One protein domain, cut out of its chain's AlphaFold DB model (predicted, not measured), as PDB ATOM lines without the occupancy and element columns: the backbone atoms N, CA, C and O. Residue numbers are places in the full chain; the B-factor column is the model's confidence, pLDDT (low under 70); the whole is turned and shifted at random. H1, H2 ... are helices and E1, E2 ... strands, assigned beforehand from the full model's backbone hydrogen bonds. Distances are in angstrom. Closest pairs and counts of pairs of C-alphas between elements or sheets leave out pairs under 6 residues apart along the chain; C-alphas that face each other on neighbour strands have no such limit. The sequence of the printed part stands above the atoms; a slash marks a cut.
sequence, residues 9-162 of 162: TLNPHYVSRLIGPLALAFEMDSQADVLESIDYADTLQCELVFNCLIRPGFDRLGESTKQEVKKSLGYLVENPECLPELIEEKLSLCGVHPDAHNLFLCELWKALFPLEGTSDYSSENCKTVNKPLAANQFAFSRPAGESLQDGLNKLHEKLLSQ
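Overview. This is residues 9 to 162 of the 162 residues of an uncharacterized protein of Rheinheimera sp (UniProt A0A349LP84). Two helices, H1 and H5, run side by side along one side of a compact helical body, and on its other side H4, H6, H3 and H7 follow one another in contact, with H4 crossing the first part of H1. H2 makes a corner at the other end of H1, and a long loop, residues 129 to 147, joins the short strand E1 near the first printed residues to H7. The printed part has 154 residues, with seven named helices and one named strand in the order H1, H2, H3, H4, H5, H6, E1, H7, and its class is mostly helix. It is compact, with a radius of gyration of the C-alphas of 14.9 A and spans of 45 by 35 by 29 A.

Along the chain. Find C-alpha 13 at (-23.655, -41.954, -30.995); from there H1 runs 19.1 A through residues 13 to 26. H2 is residues 29 to 36. H3, residues 43 to 59, is 20.9 A long with a kink of 47 degrees near residue 50. H4, residues 63 to 78, begins at C-alpha 63, (-29.891, -28.728, -38.881), and measures 22.5 A. Next come H5, residues 85 to 93, and H6, residues 98 to 112, 21.7 A long. E1 is residues 126 to 128, and H7, residues 148 to 160, runs 18.8 A to C-alpha 160 at (5.018, -27.309, -40.293).

Arrangement. Begin at the hub, H1. It touches H5 at a shallow tilt of 19 degrees, the same way; their closest C-alphas, Ala 23 and Leu 93, are 5.4 A apart. With residues 14 to 18 alone it touches H4, about perpendicular at 85 degrees, closest at C-alphas 14 and 69, 5.2 A. H1 and H2 touch only at the corner, closest at C-alphas 26 and 32, 5.5 A. H3 touches H7 at a shallow tilt of 23 degrees, opposite ways, closest at C-alphas 52 and 151, 5.0 A. H6 touches H3, closest at C-alphas 47 and 111, 6.7 A, and is apart from H1. E1 pairs with no named strand, but residues 127 to 128 pair with residues 9 to 10, parallel. In H4, H5 and H7 every O i to N i+4 pair is within hydrogen-bond range; H1 has 8 of 10, H3 10 of 13, H6 9 of 11, and H2 1 of 4, beside 2 of 5 O i to N i+3 pairs.

Size, cuts and confidence. Look from Glu 124 to Ser 161 for the two C-alphas farthest apart, 45.1 A. The printed part has no cut. The links H6 to E1 and E1 to H7 are long. Confidence is under 70 at residues 29 to 32 and 162.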
ATOM      1  N   THR A   9     -34.017 -35.865 -24.598       90.00
ATOM      2  CA  THR A   9     -33.432 -37.166 -24.950       90.00
ATOM      3  C   THR A   9     -32.098 -36.944 -25.647       90.00
ATOM      4  O   THR A   9     -32.026 -36.118 -26.555       90.00
ATOM      5  N   LEU A  10     -31.076 -37.697 -25.251       91.75
ATOM      6  CA  LEU A  10     -29.713 -37.609 -25.773       91.75
ATOM      7  C   LEU A  10     -29.255 -38.953 -26.326       91.75
ATOM      8  O   LEU A  10     -29.670 -39.994 -25.819       91.75
ATOM      9  N   ASN A  11     -28.365 -38.948 -27.317       95.69
ATOM     10  CA  ASN A  11     -27.754 -40.172 -27.824       95.69
ATOM     11  C   ASN A  11     -26.268 -39.938 -28.160       95.69
ATOM     12  O   ASN A  11     -25.968 -39.305 -29.175       95.69
ATOM     13  N   PRO A  12     -25.326 -40.486 -27.369       95.25
ATOM     14  CA  PRO A  12     -23.893 -40.251 -27.554       95.25
ATOM     15  C   PRO A  12     -23.364 -40.682 -28.927       95.25
ATOM     16  O   PRO A  12     -22.370 -40.139 -29.404       95.25
ATOM     17  N   HIS A  13     -24.051 -41.583 -29.637       96.62
ATOM     18  CA  HIS A  13     -23.655 -41.954 -30.995       96.62
ATOM     19  C   HIS A  13     -23.604 -40.762 -31.970       96.62
ATOM     20  O   HIS A  13     -22.887 -40.851 -32.964       96.62
ATOM     21  N   TYR A  14     -24.304 -39.649 -31.707       96.94
ATOM     22  CA  TYR A  14     -24.148 -38.421 -32.498       96.94
ATOM     23  C   TYR A  14     -22.735 -37.839 -32.387       96.94
ATOM     24  O   TYR A  14     -22.148 -37.469 -33.403       96.94
ATOM     25  N   VAL A  15     -22.165 -37.816 -31.181       97.06
ATOM     26  CA  VAL A  15     -20.792 -37.345 -30.944       97.06
ATOM     27  C   VAL A  15     -19.788 -38.365 -31.471       97.06
ATOM     28  O   VAL A  15     -18.877 -37.993 -32.197       97.06
ATOM     29  N   SER A  16     -20.011 -39.661 -31.228       95.94
ATOM     30  CA  SER A  16     -19.156 -40.738 -31.758       95.94
ATOM     31  C   SER A  16     -19.031 -40.704 -33.287       95.94
ATOM     32  O   SER A  16     -17.942 -40.852 -33.838       95.94
ATOM     33  N   ARG A  17     -20.143 -40.461 -33.999       94.88
ATOM     34  CA  ARG A  17     -20.144 -40.301 -35.462       94.88
ATOM     35  C   ARG A  17     -19.404 -39.045 -35.910       94.88
ATOM     36  O   ARG A  17     -18.762 -39.086 -36.954       94.88
ATOM     37  N   LEU A  18     -19.501 -37.961 -35.143       95.06
ATOM     38  CA  LEU A  18     -18.822 -36.701 -35.433       95.06
ATOM     39  C   LEU A  18     -17.294 -36.836 -35.332       95.06
ATOM     40  O   LEU A  18     -16.596 -36.332 -36.204       95.06
ATOM     41  N   ILE A  19     -16.788 -37.533 -34.312       94.50
ATOM     42  CA  ILE A  19     -15.345 -37.774 -34.120       94.50
ATOM     43  C   ILE A  19     -14.822 -38.967 -34.943       94.50
ATOM     44  O   ILE A  19     -13.619 -39.170 -35.056       94.50
ATOM     45  N   GLY A  20     -15.716 -39.745 -35.560       90.38
ATOM     46  CA  GLY A  20     -15.379 -40.921 -36.368       90.38
ATOM     47  C   GLY A  20     -14.348 -40.694 -37.486       90.38
ATOM     48  O   GLY A  20     -13.490 -41.557 -37.646       90.38
ATOM     49  N   PRO A  21     -14.377 -39.578 -38.244       87.62
ATOM     50  CA  PRO A  21     -13.348 -39.284 -39.243       87.62
ATOM     51  C   PRO A  21     -11.935 -39.178 -38.664       87.62
ATOM     52  O   PRO A  21     -10.994 -39.601 -39.324       87.62
ATOM     53  N   LEU A  22     -11.786 -38.661 -37.438       90.00
ATOM     54  CA  LEU A  22     -10.490 -38.603 -36.759       90.00
ATOM     55  C   LEU A  22     -10.000 -40.012 -36.413       90.00
ATOM     56  O   LEU A  22      -8.878 -40.357 -36.753       90.00
ATOM     57  N   ALA A  23     -10.864 -40.850 -35.833       89.19
ATOM     58  CA  ALA A  23     -10.515 -42.240 -35.528       89.19
ATOM     59  C   ALA A  23     -10.121 -43.022 -36.792       89.19
ATOM     60  O   ALA A  23      -9.147 -43.762 -36.786       89.19
ATOM     61  N   LEU A  24     -10.846 -42.810 -37.897       87.19
ATOM     62  CA  LEU A  24     -10.500 -43.413 -39.184       87.19
ATOM     63  C   LEU A  24      -9.133 -42.936 -39.688       87.19
ATOM     64  O   LEU A  24      -8.402 -43.718 -40.278       87.19
ATOM     65  N   ALA A  25      -8.786 -41.667 -39.469       85.25
ATOM     66  CA  ALA A  25      -7.497 -41.131 -39.879       85.25
ATOM     67  C   ALA A  25      -6.325 -41.723 -39.079       85.25
ATOM     68  O   ALA A  25      -5.283 -41.981 -39.668       85.25
ATOM     69  N   PHE A  26      -6.509 -42.000 -37.784       84.75
ATOM     70  CA  PHE A  26      -5.517 -42.714 -36.965       84.75
ATOM     71  C   PHE A  26      -5.262 -44.148 -37.445       84.75
ATOM     72  O   PHE A  26      -4.151 -44.648 -37.328       84.75
ATOM     73  N   GLU A  27      -6.273 -44.805 -38.014       84.12
ATOM     74  CA  GLU A  27      -6.132 -46.143 -38.602       84.12
ATOM     75  C   GLU A  27      -5.454 -46.124 -39.989       84.12
ATOM     76  O   GLU A  27      -5.120 -47.180 -40.528       84.12
ATOM     77  N   MET A  28      -5.259 -44.949 -40.602       81.19
ATOM     78  CA  MET A  28      -4.603 -44.823 -41.905       81.19
ATOM     79  C   MET A  28      -3.081 -44.683 -41.744       81.19
ATOM     80  O   MET A  28      -2.575 -43.592 -41.492       81.19
ATOM     81  N   ASP A  29      -2.344 -45.767 -42.013       65.56
ATOM     82  CA  ASP A  29      -0.869 -45.846 -41.921       65.56
ATOM     83  C   ASP A  29      -0.109 -44.699 -42.616       65.56
ATOM     84  O   ASP A  29       1.012 -44.368 -42.241       65.56
ATOM     85  N   SER A  30      -0.682 -44.090 -43.661       66.50
ATOM     86  CA  SER A  30       0.026 -43.122 -44.505       66.50
ATOM     87  C   SER A  30       0.293 -41.759 -43.857       66.50
ATOM     88  O   SER A  30       1.081 -41.013 -44.433       66.50
ATOM     89  N   GLN A  31      -0.369 -41.415 -42.740       65.31
ATOM     90  CA  GLN A  31      -0.160 -40.156 -41.990       65.31
ATOM     91  C   GLN A  31      -0.388 -40.309 -40.470       65.31
ATOM     92  O   GLN A  31      -0.799 -39.360 -39.797       65.31
ATOM     93  N   ALA A  32      -0.157 -41.511 -39.928       67.00
ATOM     94  CA  ALA A  32      -0.276 -41.760 -38.490       67.00
ATOM     95  C   ALA A  32       0.679 -40.863 -37.677       67.00
ATOM     96  O   ALA A  32       0.301 -40.344 -36.633       67.00
ATOM     97  N   ASP A  33       1.864 -40.581 -38.220       75.19
ATOM     98  CA  ASP A  33       2.884 -39.701 -37.642       75.19
ATOM     99  C   ASP A  33       2.385 -38.271 -37.378       75.19
ATOM    100  O   ASP A  33       2.676 -37.692 -36.330       75.19
ATOM    101  N   VAL A  34       1.594 -37.709 -38.299       82.88
ATOM    102  CA  VAL A  34       1.014 -36.365 -38.146       82.88
ATOM    103  C   VAL A  34       0.110 -36.318 -36.920       82.88
ATOM    104  O   VAL A  34       0.203 -35.391 -36.120       82.88
ATOM    105  N   LEU A  35      -0.754 -37.319 -36.763       84.81
ATOM    106  CA  LEU A  35      -1.731 -37.368 -35.680       84.81
ATOM    107  C   LEU A  35      -1.109 -37.793 -34.343       84.81
ATOM    108  O   LEU A  35      -1.491 -37.259 -33.306       84.81
ATOM    109  N   GLU A  36      -0.114 -38.682 -34.360       84.88
ATOM    110  CA  GLU A  36       0.665 -39.072 -33.178       84.88
ATOM    111  C   GLU A  36       1.493 -37.913 -32.605       84.88
ATOM    112  O   GLU A  36       1.791 -37.899 -31.412       84.88
ATOM    113  N   SER A  37       1.855 -36.928 -33.434       86.69
ATOM    114  CA  SER A  37       2.579 -35.732 -32.986       86.69
ATOM    115  C   SER A  37       1.701 -34.694 -32.273       86.69
ATOM    116  O   SER A  37       2.235 -33.740 -31.705       86.69
ATOM    117  N   ILE A  38       0.372 -34.866 -32.298       89.50
ATOM    118  CA  ILE A  38      -0.575 -33.931 -31.694       89.50
ATOM    119  C   ILE A  38      -0.610 -34.098 -30.174       89.50
ATOM    120  O   ILE A  38      -0.964 -35.156 -29.653       89.50
ATOM    121  N   ASP A  39      -0.353 -33.009 -29.456       89.69
ATOM    122  CA  ASP A  39      -0.630 -32.919 -28.026       89.69
ATOM    123  C   ASP A  39      -2.097 -32.532 -27.796       89.69
ATOM    124  O   ASP A  39      -2.476 -31.361 -27.847       89.69
ATOM    125  N   TYR A  40      -2.944 -33.525 -27.521       89.69
ATOM    126  CA  TYR A  40      -4.356 -33.297 -27.195       89.69
ATOM    127  C   TYR A  40      -4.585 -32.664 -25.812       89.69
ATOM    128  O   TYR A  40      -5.730 -32.354 -25.472       89.69
ATOM    129  N   ALA A  41      -3.533 -32.450 -25.014       88.94
ATOM    130  CA  ALA A  41      -3.596 -31.594 -23.834       88.94
ATOM    131  C   ALA A  41      -3.412 -30.099 -24.175       88.94
ATOM    132  O   ALA A  41      -3.673 -29.245 -23.325       88.94
ATOM    133  N   ASP A  42      -3.007 -29.765 -25.407       92.00
ATOM    134  CA  ASP A  42      -2.862 -28.391 -25.884       92.00
ATOM    135  C   ASP A  42      -4.108 -27.906 -26.645       92.00
ATOM    136  O   ASP A  42      -4.599 -28.530 -27.594       92.00
ATOM    137  N   THR A  43      -4.619 -26.742 -26.239       92.44
ATOM    138  CA  THR A  43      -5.818 -26.132 -26.827       92.44
ATOM    139  C   THR A  43      -5.638 -25.796 -28.307       92.44
ATOM    140  O   THR A  43      -6.531 -26.077 -29.106       92.44
ATOM    141  N   LEU A  44      -4.502 -25.207 -28.694       91.38
ATOM    142  CA  LEU A  44      -4.284 -24.765 -30.073       91.38
ATOM    143  C   LEU A  44      -4.194 -25.967 -31.015       91.38
ATOM    144  O   LEU A  44      -4.757 -25.944 -32.112       91.38
ATOM    145  N   GLN A  45      -3.534 -27.038 -30.580       91.00
ATOM    146  CA  GLN A  45      -3.437 -28.267 -31.358       91.00
ATOM    147  C   GLN A  45      -4.793 -28.972 -31.503       91.00
ATOM    148  O   GLN A  45      -5.150 -29.380 -32.614       91.00
ATOM    149  N   CYS A  46      -5.604 -29.017 -30.441       93.12
ATOM    150  CA  CYS A  46      -6.987 -29.495 -30.526       93.12
ATOM    151  C   CYS A  46      -7.805 -28.689 -31.547       93.12
ATOM    152  O   CYS A  46      -8.452 -29.261 -32.428       93.12
ATOM    153  N   GLU A  47      -7.744 -27.356 -31.485       91.69
ATOM    154  CA  GLU A  47      -8.453 -26.486 -32.425       91.69
ATOM    155  C   GLU A  47      -8.035 -26.730 -33.882       91.69
ATOM    156  O   GLU A  47      -8.885 -26.723 -34.780       91.69
ATOM    157  N   LEU A  48      -6.746 -26.962 -34.141       92.12
ATOM    158  CA  LEU A  48      -6.249 -27.281 -35.481       92.12
ATOM    159  C   LEU A  48      -6.860 -28.578 -36.006       92.12
ATOM    160  O   LEU A  48      -7.398 -28.585 -37.120       92.12
ATOM    161  N   VAL A  49      -6.840 -29.639 -35.197       93.31
ATOM    162  CA  VAL A  49      -7.459 -30.928 -35.532       93.31
ATOM    163  C   VAL A  49      -8.946 -30.746 -35.820       93.31
ATOM    164  O   VAL A  49      -9.442 -31.204 -36.853       93.31
ATOM    165  N   PHE A  50      -9.673 -30.028 -34.964       95.12
ATOM    166  CA  PHE A  50     -11.113 -29.843 -35.130       95.12
ATOM    167  C   PHE A  50     -11.450 -29.064 -36.389       95.12
ATOM    168  O   PHE A  50     -12.336 -29.475 -37.138       95.12
ATOM    169  N   ASN A  51     -10.730 -27.978 -36.660       92.44
ATOM    170  CA  ASN A  51     -10.979 -27.154 -37.835       92.44
ATOM    171  C   ASN A  51     -10.637 -27.872 -39.148       92.44
ATOM    172  O   ASN A  51     -11.290 -27.602 -40.154       92.44
ATOM    173  N   CYS A  52      -9.657 -28.781 -39.148       92.06
ATOM    174  CA  CYS A  52      -9.241 -29.490 -40.361       92.06
ATOM    175  C   CYS A  52     -10.010 -30.798 -40.596       92.06
ATOM    176  O   CYS A  52     -10.255 -31.149 -41.746       92.06
ATOM    177  N   LEU A  53     -10.397 -31.521 -39.538       91.88
ATOM    178  CA  LEU A  53     -10.909 -32.894 -39.664       91.88
ATOM    179  C   LEU A  53     -12.371 -33.063 -39.238       91.88
ATOM    180  O   LEU A  53     -13.070 -33.920 -39.779       91.88
ATOM    181  N   ILE A  54     -12.868 -32.250 -38.301       94.19
ATOM    182  CA  ILE A  54     -14.213 -32.437 -37.729       94.19
ATOM    183  C   ILE A  54     -15.202 -31.392 -38.256       94.19
ATOM    184  O   ILE A  54     -16.278 -31.731 -38.762       94.19
ATOM    185  N   ARG A  55     -14.835 -30.112 -38.181       93.25
ATOM    186  CA  ARG A  55     -15.674 -28.970 -38.557       93.25
ATOM    187  C   ARG A  55     -16.176 -29.024 -40.007       93.25
ATOM    188  O   ARG A  55     -17.374 -28.801 -40.195       93.25
ATOM    189  N   PRO A  56     -15.367 -29.405 -41.018       91.88
ATOM    190  CA  PRO A  56     -15.862 -29.519 -42.392       91.88
ATOM    191  C   PRO A  56     -17.008 -30.532 -42.530       91.88
ATOM    192  O   PRO A  56     -17.974 -30.307 -43.265       91.88
ATOM    193  N   GLY A  57     -16.939 -31.645 -41.790       91.88
ATOM    194  CA  GLY A  57     -18.011 -32.636 -41.710       91.88
ATOM    195  C   GLY A  57     -19.235 -32.100 -40.968       91.88
ATOM    196  O   GLY A  57     -20.360 -32.242 -41.456       91.88
ATOM    197  N   PHE A  58     -19.016 -31.437 -39.830       95.06
ATOM    198  CA  PHE A  58     -20.072 -30.821 -39.028       95.06
ATOM    199  C   PHE A  58     -20.882 -29.783 -39.814       95.06
ATOM    200  O   PHE A  58     -22.113 -29.823 -39.815       95.06
ATOM    201  N   ASP A  59     -20.222 -28.879 -40.540       94.44
ATOM    202  CA  ASP A  59     -20.877 -27.772 -41.244       94.44
ATOM    203  C   ASP A  59     -21.860 -28.239 -42.322       94.44
ATOM    204  O   ASP A  59     -22.840 -27.545 -42.639       94.44
ATOM    205  N   ARG A  60     -21.634 -29.448 -42.837       93.81
ATOM    206  CA  ARG A  60     -22.467 -30.124 -43.831       93.81
ATOM    207  C   ARG A  60     -23.640 -30.891 -43.236       93.81
ATOM    208  O   ARG A  60     -24.505 -31.315 -44.003       93.81
ATOM    209  N   LEU A  61     -23.696 -31.102 -41.924       94.88
ATOM    210  CA  LEU A  61     -24.819 -31.787 -41.286       94.88
ATOM    211  C   LEU A  61     -26.126 -31.024 -41.523       94.88
ATOM    212  O   LEU A  61     -26.145 -29.800 -41.690       94.88
ATOM    213  N   GLY A  62     -27.233 -31.758 -41.586       95.38
ATOM    214  CA  GLY A  62     -28.562 -31.161 -41.527       95.38
ATOM    215  C   GLY A  62     -28.808 -30.533 -40.158       95.38
ATOM    216  O   GLY A  62     -28.279 -31.005 -39.153       95.38
ATOM    217  N   GLU A  63     -29.637 -29.490 -40.111       96.19
ATOM    218  CA  GLU A  63     -29.891 -28.728 -38.881       96.19
ATOM    219  C   GLU A  63     -30.371 -29.625 -37.732       96.19
ATOM    220  O   GLU A  63     -29.856 -29.553 -36.623       96.19
ATOM    221  N   SER A  64     -31.273 -30.568 -38.015       94.88
ATOM    222  CA  SER A  64     -31.716 -31.552 -37.023       94.88
ATOM    223  C   SER A  64     -30.559 -32.371 -36.442       94.88
ATOM    224  O   SER A  64     -30.523 -32.604 -35.241       94.88
ATOM    225  N   THR A  65     -29.588 -32.771 -37.267       96.19
ATOM    226  CA  THR A  65     -28.419 -33.538 -36.812       96.19
ATOM    227  C   THR A  65     -27.473 -32.658 -35.997       96.19
ATOM    228  O   THR A  65     -26.984 -33.108 -34.965       96.19
ATOM    229  N   LYS A  66     -27.266 -31.392 -36.391       96.50
ATOM    230  CA  LYS A  66     -26.485 -30.426 -35.598       96.50
ATOM    231  C   LYS A  66     -27.080 -30.224 -34.210       96.50
ATOM    232  O   LYS A  66     -26.340 -30.230 -33.234       96.50
ATOM    233  N   GLN A  67     -28.405 -30.127 -34.113       95.44
ATOM    234  CA  GLN A  67     -29.090 -30.007 -32.827       95.44
ATOM    235  C   GLN A  67     -28.903 -31.252 -31.947       95.44
ATOM    236  O   GLN A  67     -28.700 -31.117 -30.745       95.44
ATOM    237  N   GLU A  68     -28.928 -32.461 -32.509       96.50
ATOM    238  CA  GLU A  68     -28.677 -33.685 -31.731       96.50
ATOM    239  C   GLU A  68     -27.207 -33.838 -31.304       96.50
ATOM    240  O   GLU A  68     -26.937 -34.262 -30.176       96.50
ATOM    241  N   VAL A  69     -26.262 -33.435 -32.162       97.19
ATOM    242  CA  VAL A  69     -24.834 -33.325 -31.813       97.19
ATOM    243  C   VAL A  69     -24.646 -32.328 -30.679       97.19
ATOM    244  O   VAL A  69     -24.012 -32.674 -29.689       97.19
ATOM    245  N   LYS A  70     -25.242 -31.134 -30.786       96.31
ATOM    246  CA  LYS A  70     -25.184 -30.095 -29.756       96.31
ATOM    247  C   LYS A  70     -25.667 -30.630 -28.413       96.31
ATOM    248  O   LYS A  70     -24.921 -30.617 -27.447       96.31
ATOM    249  N   LYS A  71     -26.887 -31.167 -28.359       95.25
ATOM    250  CA  LYS A  71     -27.449 -31.712 -27.114       95.25
ATOM    251  C   LYS A  71     -26.540 -32.776 -26.498       95.25
ATOM    252  O   LYS A  71     -26.281 -32.752 -25.300       95.25
ATOM    253  N   SER A  72     -26.071 -33.713 -27.323       96.19
ATOM    254  CA  SER A  72     -25.269 -34.841 -26.852       96.19
ATOM    255  C   SER A  72     -23.880 -34.393 -26.393       96.19
ATOM    256  O   SER A  72     -23.448 -34.819 -25.333       96.19
ATOM    257  N   LEU A  73     -23.202 -33.512 -27.134       97.25
ATOM    258  CA  LEU A  73     -21.886 -32.987 -26.759       97.25
ATOM    259  C   LEU A  73     -21.966 -32.096 -25.518       97.25
ATOM    260  O   LEU A  73     -21.152 -32.258 -24.617       97.25
ATOM    261  N   GLY A  74     -22.963 -31.210 -25.447       96.06
ATOM    262  CA  GLY A  74     -23.171 -30.338 -24.291       96.06
ATOM    263  C   GLY A  74     -23.326 -31.143 -23.005       96.06
ATOM    264  O   GLY A  74     -22.640 -30.874 -22.029       96.06
ATOM    265  N   TYR A  75     -24.126 -32.211 -23.037       95.06
ATOM    266  CA  TYR A  75     -24.263 -33.112 -21.891       95.06
ATOM    267  C   TYR A  75     -22.944 -33.764 -21.468       95.06
ATOM    268  O   TYR A  75     -22.672 -33.856 -20.275       95.06
ATOM    269  N   LEU A  76     -22.124 -34.215 -22.422       95.31
ATOM    270  CA  LEU A  76     -20.838 -34.847 -22.108       95.31
ATOM    271  C   LEU A  76     -19.847 -33.861 -21.480       95.31
ATOM    272  O   LEU A  76     -19.107 -34.244 -20.583       95.31
ATOM    273  N   VAL A  77     -19.860 -32.601 -21.925       95.62
ATOM    274  CA  VAL A  77     -19.025 -31.532 -21.357       95.62
ATOM    275  C   VAL A  77     -19.438 -31.195 -19.922       95.62
ATOM    276  O   VAL A  77     -18.582 -30.932 -19.082       95.62
ATOM    277  N   GLU A  78     -20.734 -31.220 -19.612       93.62
ATOM    278  CA  GLU A  78     -21.223 -30.899 -18.263       93.62
ATOM    279  C   GLU A  78     -21.129 -32.045 -17.263       93.62
ATOM    280  O   GLU A  78     -21.178 -31.800 -16.060       93.62
ATOM    281  N   ASN A  79     -21.028 -33.283 -17.747       92.81
ATOM    282  CA  ASN A  79     -21.018 -34.484 -16.912       92.81
ATOM    283  C   ASN A  79     -19.818 -35.371 -17.301       92.81
ATOM    284  O   ASN A  79     -20.020 -36.496 -17.779       92.81
ATOM    285  N   PRO A  80     -18.569 -34.882 -17.158       90.31
ATOM    286  CA  PRO A  80     -17.370 -35.607 -17.586       90.31
ATOM    287  C   PRO A  80     -17.174 -36.938 -16.845       90.31
ATOM    288  O   PRO A  80     -16.591 -37.870 -17.390       90.31
ATOM    289  N   GLU A  81     -17.701 -37.069 -15.627       89.19
ATOM    290  CA  GLU A  81     -17.711 -38.316 -14.855       89.19
ATOM    291  C   GLU A  81     -18.671 -39.381 -15.412       89.19
ATOM    292  O   GLU A  81     -18.585 -40.550 -15.040       89.19
ATOM    293  N   CYS A  82     -19.580 -38.986 -16.304       86.06
ATOM    294  CA  CYS A  82     -20.573 -39.850 -16.937       86.06
ATOM    295  C   CYS A  82     -20.239 -40.133 -18.413       86.06
ATOM    296  O   CYS A  82     -21.155 -40.341 -19.218       86.06
ATOM    297  N   LEU A  83     -18.952 -40.124 -18.787       91.50
ATOM    298  CA  LEU A  83     -18.516 -40.372 -20.159       91.50
ATOM    299  C   LEU A  83     -18.948 -41.782 -20.615       91.50
ATOM    300  O   LEU A  83     -18.554 -42.777 -20.012       91.50
ATOM    301  N   PRO A  84     -19.777 -41.910 -21.666       93.06
ATOM    302  CA  PRO A  84     -20.179 -43.214 -22.172       93.06
ATOM    303  C   PRO A  84     -18.979 -43.965 -22.752       93.06
ATOM    304  O   PRO A  84     -18.238 -43.390 -23.547       93.06
ATOM    305  N   GLU A  85     -18.876 -45.263 -22.460       93.31
ATOM    306  CA  GLU A  85     -17.813 -46.169 -22.940       93.31
ATOM    307  C   GLU A  85     -17.549 -46.030 -24.449       93.31
ATOM    308  O   GLU A  85     -16.415 -45.892 -24.878       93.31
ATOM    309  N   LEU A  86     -18.598 -45.924 -25.275       94.88
ATOM    310  CA  LEU A  86     -18.438 -45.764 -26.729       94.88
ATOM    311  C   LEU A  86     -17.719 -44.469 -27.149       94.88
ATOM    312  O   LEU A  86     -17.194 -44.389 -28.259       94.88
ATOM    313  N   ILE A  87     -17.802 -43.412 -26.335       96.12
ATOM    314  CA  ILE A  87     -17.089 -42.153 -26.571       96.12
ATOM    315  C   ILE A  87     -15.660 -42.303 -26.082       96.12
ATOM    316  O   ILE A  87     -14.753 -41.941 -26.821       96.12
ATOM    317  N   GLU A  88     -15.474 -42.874 -24.892       95.56
ATOM    318  CA  GLU A  88     -14.160 -43.171 -24.323       95.56
ATOM    319  C   GLU A  88     -13.317 -44.024 -25.284       95.56
ATOM    320  O   GLU A  88     -12.255 -43.585 -25.719       95.56
ATOM    321  N   GLU A  89     -13.846 -45.163 -25.745       94.44
ATOM    322  CA  GLU A  89     -13.209 -46.027 -26.747       94.44
ATOM    323  C   GLU A  89     -12.866 -45.258 -28.025       94.44
ATOM    324  O   GLU A  89     -11.801 -45.432 -28.617       94.44
ATOM    325  N   LYS A  90     -13.777 -44.392 -28.479       95.00
ATOM    326  CA  LYS A  90     -13.571 -43.628 -29.708       95.00
ATOM    327  C   LYS A  90     -12.477 -42.574 -29.545       95.00
ATOM    328  O   LYS A  90     -11.727 -42.374 -30.491       95.00
ATOM    329  N   LEU A  91     -12.372 -41.934 -28.382       95.06
ATOM    330  CA  LEU A  91     -11.292 -41.003 -28.056       95.06
ATOM    331  C   LEU A  91      -9.949 -41.731 -27.939       95.06
ATOM    332  O   LEU A  91      -8.955 -41.241 -28.466       95.06
ATOM    333  N   SER A  92      -9.924 -42.932 -27.352       93.12
ATOM    334  CA  SER A  92      -8.723 -43.772 -27.319       93.12
ATOM    335  C   SER A  92      -8.249 -44.176 -28.718       93.12
ATOM    336  O   SER A  92      -7.052 -44.134 -28.986       93.12
ATOM    337  N   LEU A  93      -9.168 -44.504 -29.635       91.81
ATOM    338  CA  LEU A  93      -8.829 -44.755 -31.045       91.81
ATOM    339  C   LEU A  93      -8.273 -43.510 -31.753       91.81
ATOM    340  O   LEU A  93      -7.527 -43.638 -32.714       91.81
ATOM    341  N   CYS A  94      -8.626 -42.317 -31.278       90.62
ATOM    342  CA  CYS A  94      -8.067 -41.051 -31.741       90.62
ATOM    343  C   CYS A  94      -6.757 -40.673 -31.022       90.62
ATOM    344  O   CYS A  94      -6.401 -39.498 -31.025       90.62
ATOM    345  N   GLY A  95      -6.101 -41.594 -30.308       89.19
ATOM    346  CA  GLY A  95      -4.867 -41.300 -29.570       89.19
ATOM    347  C   GLY A  95      -5.031 -40.321 -28.398       89.19
ATOM    348  O   GLY A  95      -4.036 -39.863 -27.841       89.19
ATOM    349  N   VAL A  96      -6.264 -39.992 -27.993       93.12
ATOM    350  CA  VAL A  96      -6.516 -39.046 -26.900       93.12
ATOM    351  C   VAL A  96      -6.378 -39.779 -25.568       93.12
ATOM    352  O   VAL A  96      -7.147 -40.698 -25.258       93.12
ATOM    353  N   HIS A  97      -5.401 -39.364 -24.764       92.94
ATOM    354  CA  HIS A  97      -5.163 -39.941 -23.445       92.94
ATOM    355  C   HIS A  97      -6.332 -39.626 -22.479       92.94
ATOM    356  O   HIS A  97      -6.937 -38.556 -22.593       92.94
ATOM    357  N   PRO A  98      -6.691 -40.527 -21.536       94.19
ATOM    358  CA  PRO A  98      -7.855 -40.346 -20.657       94.19
ATOM    359  C   PRO A  98      -7.894 -39.041 -19.852       94.19
ATOM    360  O   PRO A  98      -8.968 -38.493 -19.615       94.19
ATOM    361  N   ASP A  99      -6.738 -38.507 -19.456       94.00
ATOM    362  CA  ASP A  99      -6.645 -37.215 -18.756       94.00
ATOM    363  C   ASP A  99      -7.026 -36.012 -19.638       94.00
ATOM    364  O   ASP A  99      -7.482 -34.991 -19.120       94.00
ATOM    365  N   ALA A 100      -6.911 -36.146 -20.959       94.50
ATOM    366  CA  ALA A 100      -7.253 -35.128 -21.942       94.50
ATOM    367  C   ALA A 100      -8.690 -35.256 -22.478       94.50
ATOM    368  O   ALA A 100      -9.155 -34.352 -23.170       94.50
ATOM    369  N   HIS A 101      -9.438 -36.323 -22.157       95.44
ATOM    370  CA  HIS A 101     -10.789 -36.555 -22.708       95.44
ATOM    371  C   HIS A 101     -11.743 -35.386 -22.459       95.44
ATOM    372  O   HIS A 101     -12.409 -34.918 -23.384       95.44
ATOM    373  N   ASN A 102     -11.795 -34.882 -21.225       94.38
ATOM    374  CA  ASN A 102     -12.679 -33.766 -20.893       94.38
ATOM    375  C   ASN A 102     -12.257 -32.472 -21.609       94.38
ATOM    376  O   ASN A 102     -13.103 -31.770 -22.165       94.38
ATOM    377  N   LEU A 103     -10.953 -32.176 -21.637       94.31
ATOM    378  CA  LEU A 103     -10.429 -31.010 -22.347       94.31
ATOM    379  C   LEU A 103     -10.777 -31.083 -23.836       94.31
ATOM    380  O   LEU A 103     -11.336 -30.134 -24.378       94.31
ATOM    381  N   PHE A 104     -10.536 -32.231 -24.470       96.25
ATOM    382  CA  PHE A 104     -10.862 -32.472 -25.871       96.25
ATOM    383  C   PHE A 104     -12.337 -32.176 -26.170       96.25
ATOM    384  O   PHE A 104     -12.647 -31.475 -27.132       96.25
ATOM    385  N   LEU A 105     -13.265 -32.672 -25.341       96.88
ATOM    386  CA  LEU A 105     -14.701 -32.435 -25.525       96.88
ATOM    387  C   LEU A 105     -15.087 -30.967 -25.289       96.88
ATOM    388  O   LEU A 105     -15.924 -30.434 -26.022       96.88
ATOM    389  N   CYS A 106     -14.465 -30.302 -24.312       95.94
ATOM    390  CA  CYS A 106     -14.654 -28.875 -24.053       95.94
ATOM    391  C   CYS A 106     -14.186 -28.015 -25.237       95.94
ATOM    392  O   CYS A 106     -14.906 -27.118 -25.679       95.94
ATOM    393  N   GLU A 107     -13.000 -28.294 -25.774       96.44
ATOM    394  CA  GLU A 107     -12.467 -27.580 -26.935       96.44
ATOM    395  C   GLU A 107     -13.274 -27.901 -28.203       96.44
ATOM    396  O   GLU A 107     -13.558 -27.006 -29.003       96.44
ATOM    397  N   LEU A 108     -13.763 -29.137 -28.351       97.38
ATOM    398  CA  LEU A 108     -14.665 -29.504 -29.441       97.38
ATOM    399  C   LEU A 108     -15.979 -28.715 -29.361       97.38
ATOM    400  O   LEU A 108     -16.469 -28.230 -30.383       97.38
ATOM    401  N   TRP A 109     -16.543 -28.542 -28.162       97.25
ATOM    402  CA  TRP A 109     -17.722 -27.700 -27.963       97.25
ATOM    403  C   TRP A 109     -17.462 -26.263 -28.409       97.25
ATOM    404  O   TRP A 109     -18.218 -25.734 -29.222       97.25
ATOM    405  N   LYS A 110     -16.373 -25.648 -27.935       95.50
ATOM    406  CA  LYS A 110     -16.008 -24.269 -28.293       95.50
ATOM    407  C   LYS A 110     -15.793 -24.105 -29.797       95.50
ATOM    408  O   LYS A 110     -16.239 -23.112 -30.369       95.50
ATOM    409  N   ALA A 111     -15.172 -25.084 -30.451       94.81
ATOM    410  CA  ALA A 111     -14.929 -25.046 -31.888       94.81
ATOM    411  C   ALA A 111     -16.230 -25.068 -32.711       94.81
ATOM    412  O   ALA A 111     -16.327 -24.386 -33.739       94.81
ATOM    413  N   LEU A 112     -17.232 -25.837 -32.271       96.19
ATOM    414  CA  LEU A 112     -18.494 -26.020 -32.996       96.19
ATOM    415  C   LEU A 112     -19.578 -25.005 -32.605       96.19
ATOM    416  O   LEU A 112     -20.388 -24.628 -33.454       96.19
ATOM    417  N   PHE A 113     -19.577 -24.541 -31.353       95.62
ATOM    418  CA  PHE A 113     -20.600 -23.675 -30.760       95.62
ATOM    419  C   PHE A 113     -19.979 -22.501 -29.965       95.62
ATOM    420  O   PHE A 113     -20.271 -22.324 -28.782       95.62
ATOM    421  N   PRO A 114     -19.141 -21.648 -30.589       92.56
ATOM    422  CA  PRO A 114     -18.310 -20.657 -29.886       92.56
ATOM    423  C   PRO A 114     -19.084 -19.573 -29.119       92.56
ATOM    424  O   PRO A 114     -18.503 -18.861 -28.306       92.56
ATOM    425  N   LEU A 115     -20.380 -19.407 -29.396       92.19
ATOM    426  CA  LEU A 115     -21.239 -18.389 -28.783       92.19
ATOM    427  C   LEU A 115     -22.268 -18.987 -27.813       92.19
ATOM    428  O   LEU A 115     -23.155 -18.273 -27.347       92.19
ATOM    429  N   GLU A 116     -22.194 -20.291 -27.548       91.81
ATOM    430  CA  GLU A 116     -23.236 -21.025 -26.836       91.81
ATOM    431  C   GLU A 116     -22.708 -21.615 -25.523       91.81
ATOM    432  O   GLU A 116     -21.606 -22.162 -25.459       91.81
ATOM    433  N   GLY A 117     -23.517 -21.515 -24.466       87.44
ATOM    434  CA  GLY A 117     -23.273 -22.199 -23.198       87.44
ATOM    435  C   GLY A 117     -23.840 -23.619 -23.196       87.44
ATOM    436  O   GLY A 117     -24.746 -23.938 -23.968       87.44
ATOM    437  N   THR A 118     -23.325 -24.465 -22.305       87.06
ATOM    438  CA  THR A 118     -23.775 -25.857 -22.149       87.06
ATOM    439  C   THR A 118     -24.895 -26.040 -21.122       87.06
ATOM    440  O   THR A 118     -25.521 -27.091 -21.152       87.06
ATOM    441  N   SER A 119     -25.191 -25.022 -20.294       82.00
ATOM    442  CA  SER A 119     -25.989 -25.092 -19.042       82.00
ATOM    443  C   SER A 119     -27.351 -25.787 -19.119       82.00
ATOM    444  O   SER A 119     -27.905 -26.191 -18.098       82.00
ATOM    445  N   ASP A 120     -27.920 -25.900 -20.316       84.44
ATOM    446  CA  ASP A 120     -29.220 -26.530 -20.549       84.44
ATOM    447  C   ASP A 120     -29.144 -28.069 -20.636       84.44
ATOM    448  O   ASP A 120     -30.187 -28.728 -20.722       84.44
ATOM    449  N   TYR A 121     -27.943 -28.657 -20.628       87.06
ATOM    450  CA  TYR A 121     -27.706 -30.077 -20.916       87.06
ATOM    451  C   TYR A 121     -27.244 -30.893 -19.703       87.06
ATOM    452  O   TYR A 121     -26.663 -31.964 -19.863       87.06
ATOM    453  N   SER A 122     -27.580 -30.460 -18.489       84.69
ATOM    454  CA  SER A 122     -27.230 -31.176 -17.262       84.69
ATOM    455  C   SER A 122     -27.967 -32.518 -17.106       84.69
ATOM    456  O   SER A 122     -29.016 -32.770 -17.718       84.69
ATOM    457  N   SER A 123     -27.447 -33.391 -16.235       81.75
ATOM    458  CA  SER A 123     -28.031 -34.708 -15.942       81.75
ATOM    459  C   SER A 123     -29.464 -34.676 -15.412       81.75
ATOM    460  O   SER A 123     -30.261 -35.545 -15.763       81.75
ATOM    461  N   GLU A 124     -29.843 -33.649 -14.656       83.50
ATOM    462  CA  GLU A 124     -31.199 -33.493 -14.113       83.50
ATOM    463  C   GLU A 124     -32.267 -33.327 -15.211       83.50
ATOM    464  O   GLU A 124     -33.417 -33.756 -15.056       83.50
ATOM    465  N   ASN A 125     -31.879 -32.743 -16.349       84.44
ATOM    466  CA  ASN A 125     -32.776 -32.412 -17.456       84.44
ATOM    467  C   ASN A 125     -32.772 -33.457 -18.577       84.44
ATOM    468  O   ASN A 125     -33.633 -33.417 -19.465       84.44
ATOM    469  N   CYS A 126     -31.833 -34.403 -18.551       86.06
ATOM    470  CA  CYS A 126     -31.536 -35.253 -19.694       86.06
ATOM    471  C   CYS A 126     -31.830 -36.739 -19.455       86.06
ATOM    472  O   CYS A 126     -31.771 -37.264 -18.347       86.06
ATOM    473  N   LYS A 127     -32.153 -37.447 -20.540       89.31
ATOM    474  CA  LYS A 127     -32.259 -38.905 -20.594       89.31
ATOM    475  C   LYS A 127     -31.366 -39.432 -21.708       89.31
ATOM    476  O   LYS A 127     -31.668 -39.244 -22.888       89.31
ATOM    477  N   THR A 128     -30.327 -40.164 -21.333       88.31
ATOM    478  CA  THR A 128     -29.412 -40.806 -22.280       88.31
ATOM    479  C   THR A 128     -30.030 -42.075 -22.865       88.31
ATOM    480  O   THR A 128     -30.566 -42.924 -22.152       88.31
ATOM    481  N   VAL A 129     -29.971 -42.203 -24.188       91.00
ATOM    482  CA  VAL A 129     -30.391 -43.376 -24.955       91.00
ATOM    483  C   VAL A 129     -29.197 -43.848 -25.767       91.00
ATOM    484  O   VAL A 129     -28.853 -43.258 -26.788       91.00
ATOM    485  N   ASN A 130     -28.575 -44.931 -25.312       88.12
ATOM    486  CA  ASN A 130     -27.449 -45.538 -26.003       88.12
ATOM    487  C   ASN A 130     -27.950 -46.541 -27.056       88.12
ATOM    488  O   ASN A 130     -28.122 -47.726 -26.775       88.12
ATOM    489  N   LYS A 131     -28.283 -46.042 -28.249       91.88
ATOM    490  CA  LYS A 131     -28.725 -46.867 -29.380       91.88
ATOM    491  C   LYS A 131     -27.993 -46.439 -30.654       91.88
ATOM    492  O   LYS A 131     -28.031 -45.246 -30.964       91.88
ATOM    493  N   PRO A 132     -27.443 -47.370 -31.454       92.69
ATOM    494  CA  PRO A 132     -26.836 -47.034 -32.735       92.69
ATOM    495  C   PRO A 132     -27.767 -46.206 -33.629       92.69
ATOM    496  O   PRO A 132     -28.963 -46.495 -33.742       92.69
ATOM    497  N   LEU A 133     -27.205 -45.184 -34.277       92.19
ATOM    498  CA  LEU A 133     -27.940 -44.347 -35.223       92.19
ATOM    499  C   LEU A 133     -28.187 -45.100 -36.528       92.19
ATOM    500  O   LEU A 133     -27.254 -45.628 -37.140       92.19
ATOM    501  N   ALA A 134     -29.437 -45.093 -36.984       89.44
ATOM    502  CA  ALA A 134     -29.777 -45.469 -38.348       89.44
ATOM    503  C   ALA A 134     -29.207 -44.446 -39.347       89.44
ATOM    504  O   ALA A 134     -28.977 -43.284 -39.008       89.44
ATOM    505  N   ALA A 135     -29.006 -44.866 -40.599       77.81
ATOM    506  CA  ALA A 135     -28.359 -44.044 -41.628       77.81
ATOM    507  C   ALA A 135     -29.056 -42.691 -41.873       77.81
ATOM    508  O   ALA A 135     -28.400 -41.702 -42.174       77.81
ATOM    509  N   ASN A 136     -30.378 -42.623 -41.704       85.00
ATOM    510  CA  ASN A 136     -31.157 -41.395 -41.864       85.00
ATOM    511  C   ASN A 136     -31.146 -40.477 -40.626       85.00
ATOM    512  O   ASN A 136     -31.640 -39.356 -40.707       85.00
ATOM    513  N   GLN A 137     -30.632 -40.941 -39.483       89.50
ATOM    514  CA  GLN A 137     -30.598 -40.161 -38.244       89.50
ATOM    515  C   GLN A 137     -29.375 -39.248 -38.152       89.50
ATOM    516  O   GLN A 137     -29.434 -38.251 -37.437       89.50
ATOM    517  N   PHE A 138     -28.296 -39.574 -38.870       91.31
ATOM    518  CA  PHE A 138     -27.098 -38.747 -38.998       91.31
ATOM    519  C   PHE A 138     -26.966 -38.299 -40.456       91.31
ATOM    520  O   PHE A 138     -26.332 -38.965 -41.273       91.31
ATOM    521  N   ALA A 139     -27.650 -37.209 -40.800       91.19
ATOM    522  CA  ALA A 139     -27.856 -36.811 -42.187       91.19
ATOM    523  C   ALA A 139     -27.030 -35.575 -42.562       91.19
ATOM    524  O   ALA A 139     -26.969 -34.592 -41.821       91.19
ATOM    525  N   PHE A 140     -26.458 -35.599 -43.765       91.31
ATOM    526  CA  PHE A 140     -25.806 -34.444 -44.379       91.31
ATOM    527  C   PHE A 140     -26.804 -33.677 -45.251       91.31
ATOM    528  O   PHE A 140     -27.544 -34.272 -46.030       91.31
ATOM    529  N   SER A 141     -26.806 -32.350 -45.140       93.88
ATOM    530  CA  SER A 141     -27.574 -31.445 -46.005       93.88
ATOM    531  C   SER A 141     -26.840 -31.102 -47.301       93.88
ATOM    532  O   SER A 141     -27.456 -30.630 -48.254       93.88
ATOM    533  N   ARG A 142     -25.517 -31.312 -47.334       90.06
ATOM    534  CA  ARG A 142     -24.635 -30.937 -48.445       90.06
ATOM    535  C   ARG A 142     -23.630 -32.057 -48.772       90.06
ATOM    536  O   ARG A 142     -23.159 -32.746 -47.855       90.06
ATOM    537  N   PRO A 143     -23.273 -32.245 -50.059       88.00
ATOM    538  CA  PRO A 143     -22.254 -33.214 -50.465       88.00
ATOM    539  C   PRO A 143     -20.880 -32.856 -49.884       88.00
ATOM    540  O   PRO A 143     -20.693 -31.770 -49.333       88.00
ATOM    541  N   ALA A 144     -19.931 -33.791 -49.958       85.50
ATOM    542  CA  ALA A 144     -18.559 -33.554 -49.517       85.50
ATOM    543  C   ALA A 144     -17.882 -32.518 -50.407       85.50
ATOM    544  O   ALA A 144     -17.943 -32.631 -51.627       85.50
ATOM    545  N   GLY A 145     -17.289 -31.501 -49.777       78.00
ATOM    546  CA  GLY A 145     -16.477 -30.495 -50.463       78.00
ATOM    547  C   GLY A 145     -14.998 -30.873 -50.534       78.00
ATOM    548  O   GLY A 145     -14.324 -30.488 -51.477       78.00
ATOM    549  N   GLU A 146     -14.516 -31.649 -49.565       85.06
ATOM    550  CA  GLU A 146     -13.133 -32.113 -49.463       85.06
ATOM    551  C   GLU A 146     -13.096 -33.530 -48.883       85.06
ATOM    552  O   GLU A 146     -14.047 -33.971 -48.220       85.06
ATOM    553  N   SER A 147     -12.026 -34.259 -49.191       88.44
ATOM    554  CA  SER A 147     -11.772 -35.605 -48.684       88.44
ATOM    555  C   SER A 147     -11.094 -35.571 -47.311       88.44
ATOM    556  O   SER A 147     -10.551 -34.550 -46.893       88.44
ATOM    557  N   LEU A 148     -11.080 -36.714 -46.612       87.25
ATOM    558  CA  LEU A 148     -10.316 -36.861 -45.366       87.25
ATOM    559  C   LEU A 148      -8.819 -36.580 -45.588       87.25
ATOM    560  O   LEU A 148      -8.185 -35.932 -44.761       87.25
ATOM    561  N   GLN A 149      -8.287 -37.002 -46.737       88.75
ATOM    562  CA  GLN A 149      -6.896 -36.770 -47.119       88.75
ATOM    563  C   GLN A 149      -6.576 -35.278 -47.283       88.75
ATOM    564  O   GLN A 149      -5.510 -34.833 -46.869       88.75
ATOM    565  N   ASP A 150      -7.502 -34.497 -47.848       90.62
ATOM    566  CA  ASP A 150      -7.334 -33.043 -47.970       90.62
ATOM    567  C   ASP A 150      -7.269 -32.382 -46.587       90.62
ATOM    568  O   ASP A 150      -6.447 -31.496 -46.360       90.62
ATOM    569  N   GLY A 151      -8.105 -32.842 -45.650       90.44
ATOM    570  CA  GLY A 151      -8.081 -32.386 -44.260       90.44
ATOM    571  C   GLY A 151      -6.757 -32.704 -43.557       90.44
ATOM    572  O   GLY A 151      -6.200 -31.839 -42.881       90.44
ATOM    573  N   LEU A 152      -6.221 -33.910 -43.761       90.12
ATOM    574  CA  LEU A 152      -4.935 -34.333 -43.192       90.12
ATOM    575  C   LEU A 152      -3.756 -33.538 -43.758       90.12
ATOM    576  O   LEU A 152      -2.931 -33.035 -42.997       90.12
ATOM    577  N   ASN A 153      -3.726 -33.320 -45.074       89.81
ATOM    578  CA  ASN A 153      -2.697 -32.494 -45.704       89.81
ATOM    579  C   ASN A 153      -2.711 -31.058 -45.151       89.81
ATOM    580  O   ASN A 153      -1.659 -30.517 -44.824       89.81
ATOM    581  N   LYS A 154      -3.898 -30.462 -44.964       91.25
ATOM    582  CA  LYS A 154      -4.034 -29.129 -44.349       91.25
ATOM    583  C   LYS A 154      -3.543 -29.090 -42.907       91.25
ATOM    584  O   LYS A 154      -2.963 -28.087 -42.494       91.25
ATOM    585  N   LEU A 155      -3.813 -30.141 -42.132       91.19
ATOM    586  CA  LEU A 155      -3.327 -30.251 -40.759       91.19
ATOM    587  C   LEU A 155      -1.795 -30.291 -40.743       91.19
ATOM    588  O   LEU A 155      -1.176 -29.490 -40.047       91.19
ATOM    589  N   HIS A 156      -1.196 -31.146 -41.572       89.56
ATOM    590  CA  HIS A 156       0.253 -31.273 -41.698       89.56
ATOM    591  C   HIS A 156       0.910 -29.942 -42.114       89.56
ATOM    592  O   HIS A 156       1.835 -29.476 -41.451       89.56
ATOM    593  N   GLU A 157       0.392 -29.265 -43.143       90.38
ATOM    594  CA  GLU A 157       0.893 -27.949 -43.572       90.38
ATOM    595  C   GLU A 157       0.862 -26.910 -42.442       90.38
ATOM    596  O   GLU A 157       1.799 -26.124 -42.289       90.38
ATOM    597  N   LYS A 158      -0.200 -26.912 -41.626       90.19
ATOM    598  CA  LYS A 158      -0.337 -25.991 -40.493       90.19
ATOM    599  C   LYS A 158       0.659 -26.291 -39.378       90.19
ATOM    600  O   LYS A 158       1.182 -25.340 -38.804       90.19
ATOM    601  N   LEU A 159       0.935 -27.563 -39.092       85.19
ATOM    602  CA  LEU A 159       1.919 -27.965 -38.082       85.19
ATOM    603  C   LEU A 159       3.347 -27.584 -38.491       85.19
ATOM    604  O   LEU A 159       4.101 -27.097 -37.660       85.19
ATOM    605  N   LEU A 160       3.700 -27.715 -39.775       82.44
ATOM    606  CA  LEU A 160       5.018 -27.309 -40.293       82.44
ATOM    607  C   LEU A 160       5.241 -25.788 -40.309       82.44
ATOM    608  O   LEU A 160       6.370 -25.336 -40.490       82.44
ATOM    609  N   SER A 161       4.169 -24.999 -40.199       80.81
ATOM    610  CA  SER A 161       4.221 -23.533 -40.257       80.81
ATOM    611  C   SER A 161       4.351 -22.842 -38.892       80.81
ATOM    612  O   SER A 161       4.377 -21.609 -38.852       80.81
ATOM    613  N   GLN A 162       4.406 -23.617 -37.804       66.88
ATOM    614  CA  GLN A 162       4.620 -23.147 -36.427       66.88
ATOM    615  C   GLN A 162       6.096 -23.223 -36.040       66.88
ATOM    616  O   GLN A 162       6.531 -22.316 -35.294       66.88
TER     617      GLN A 162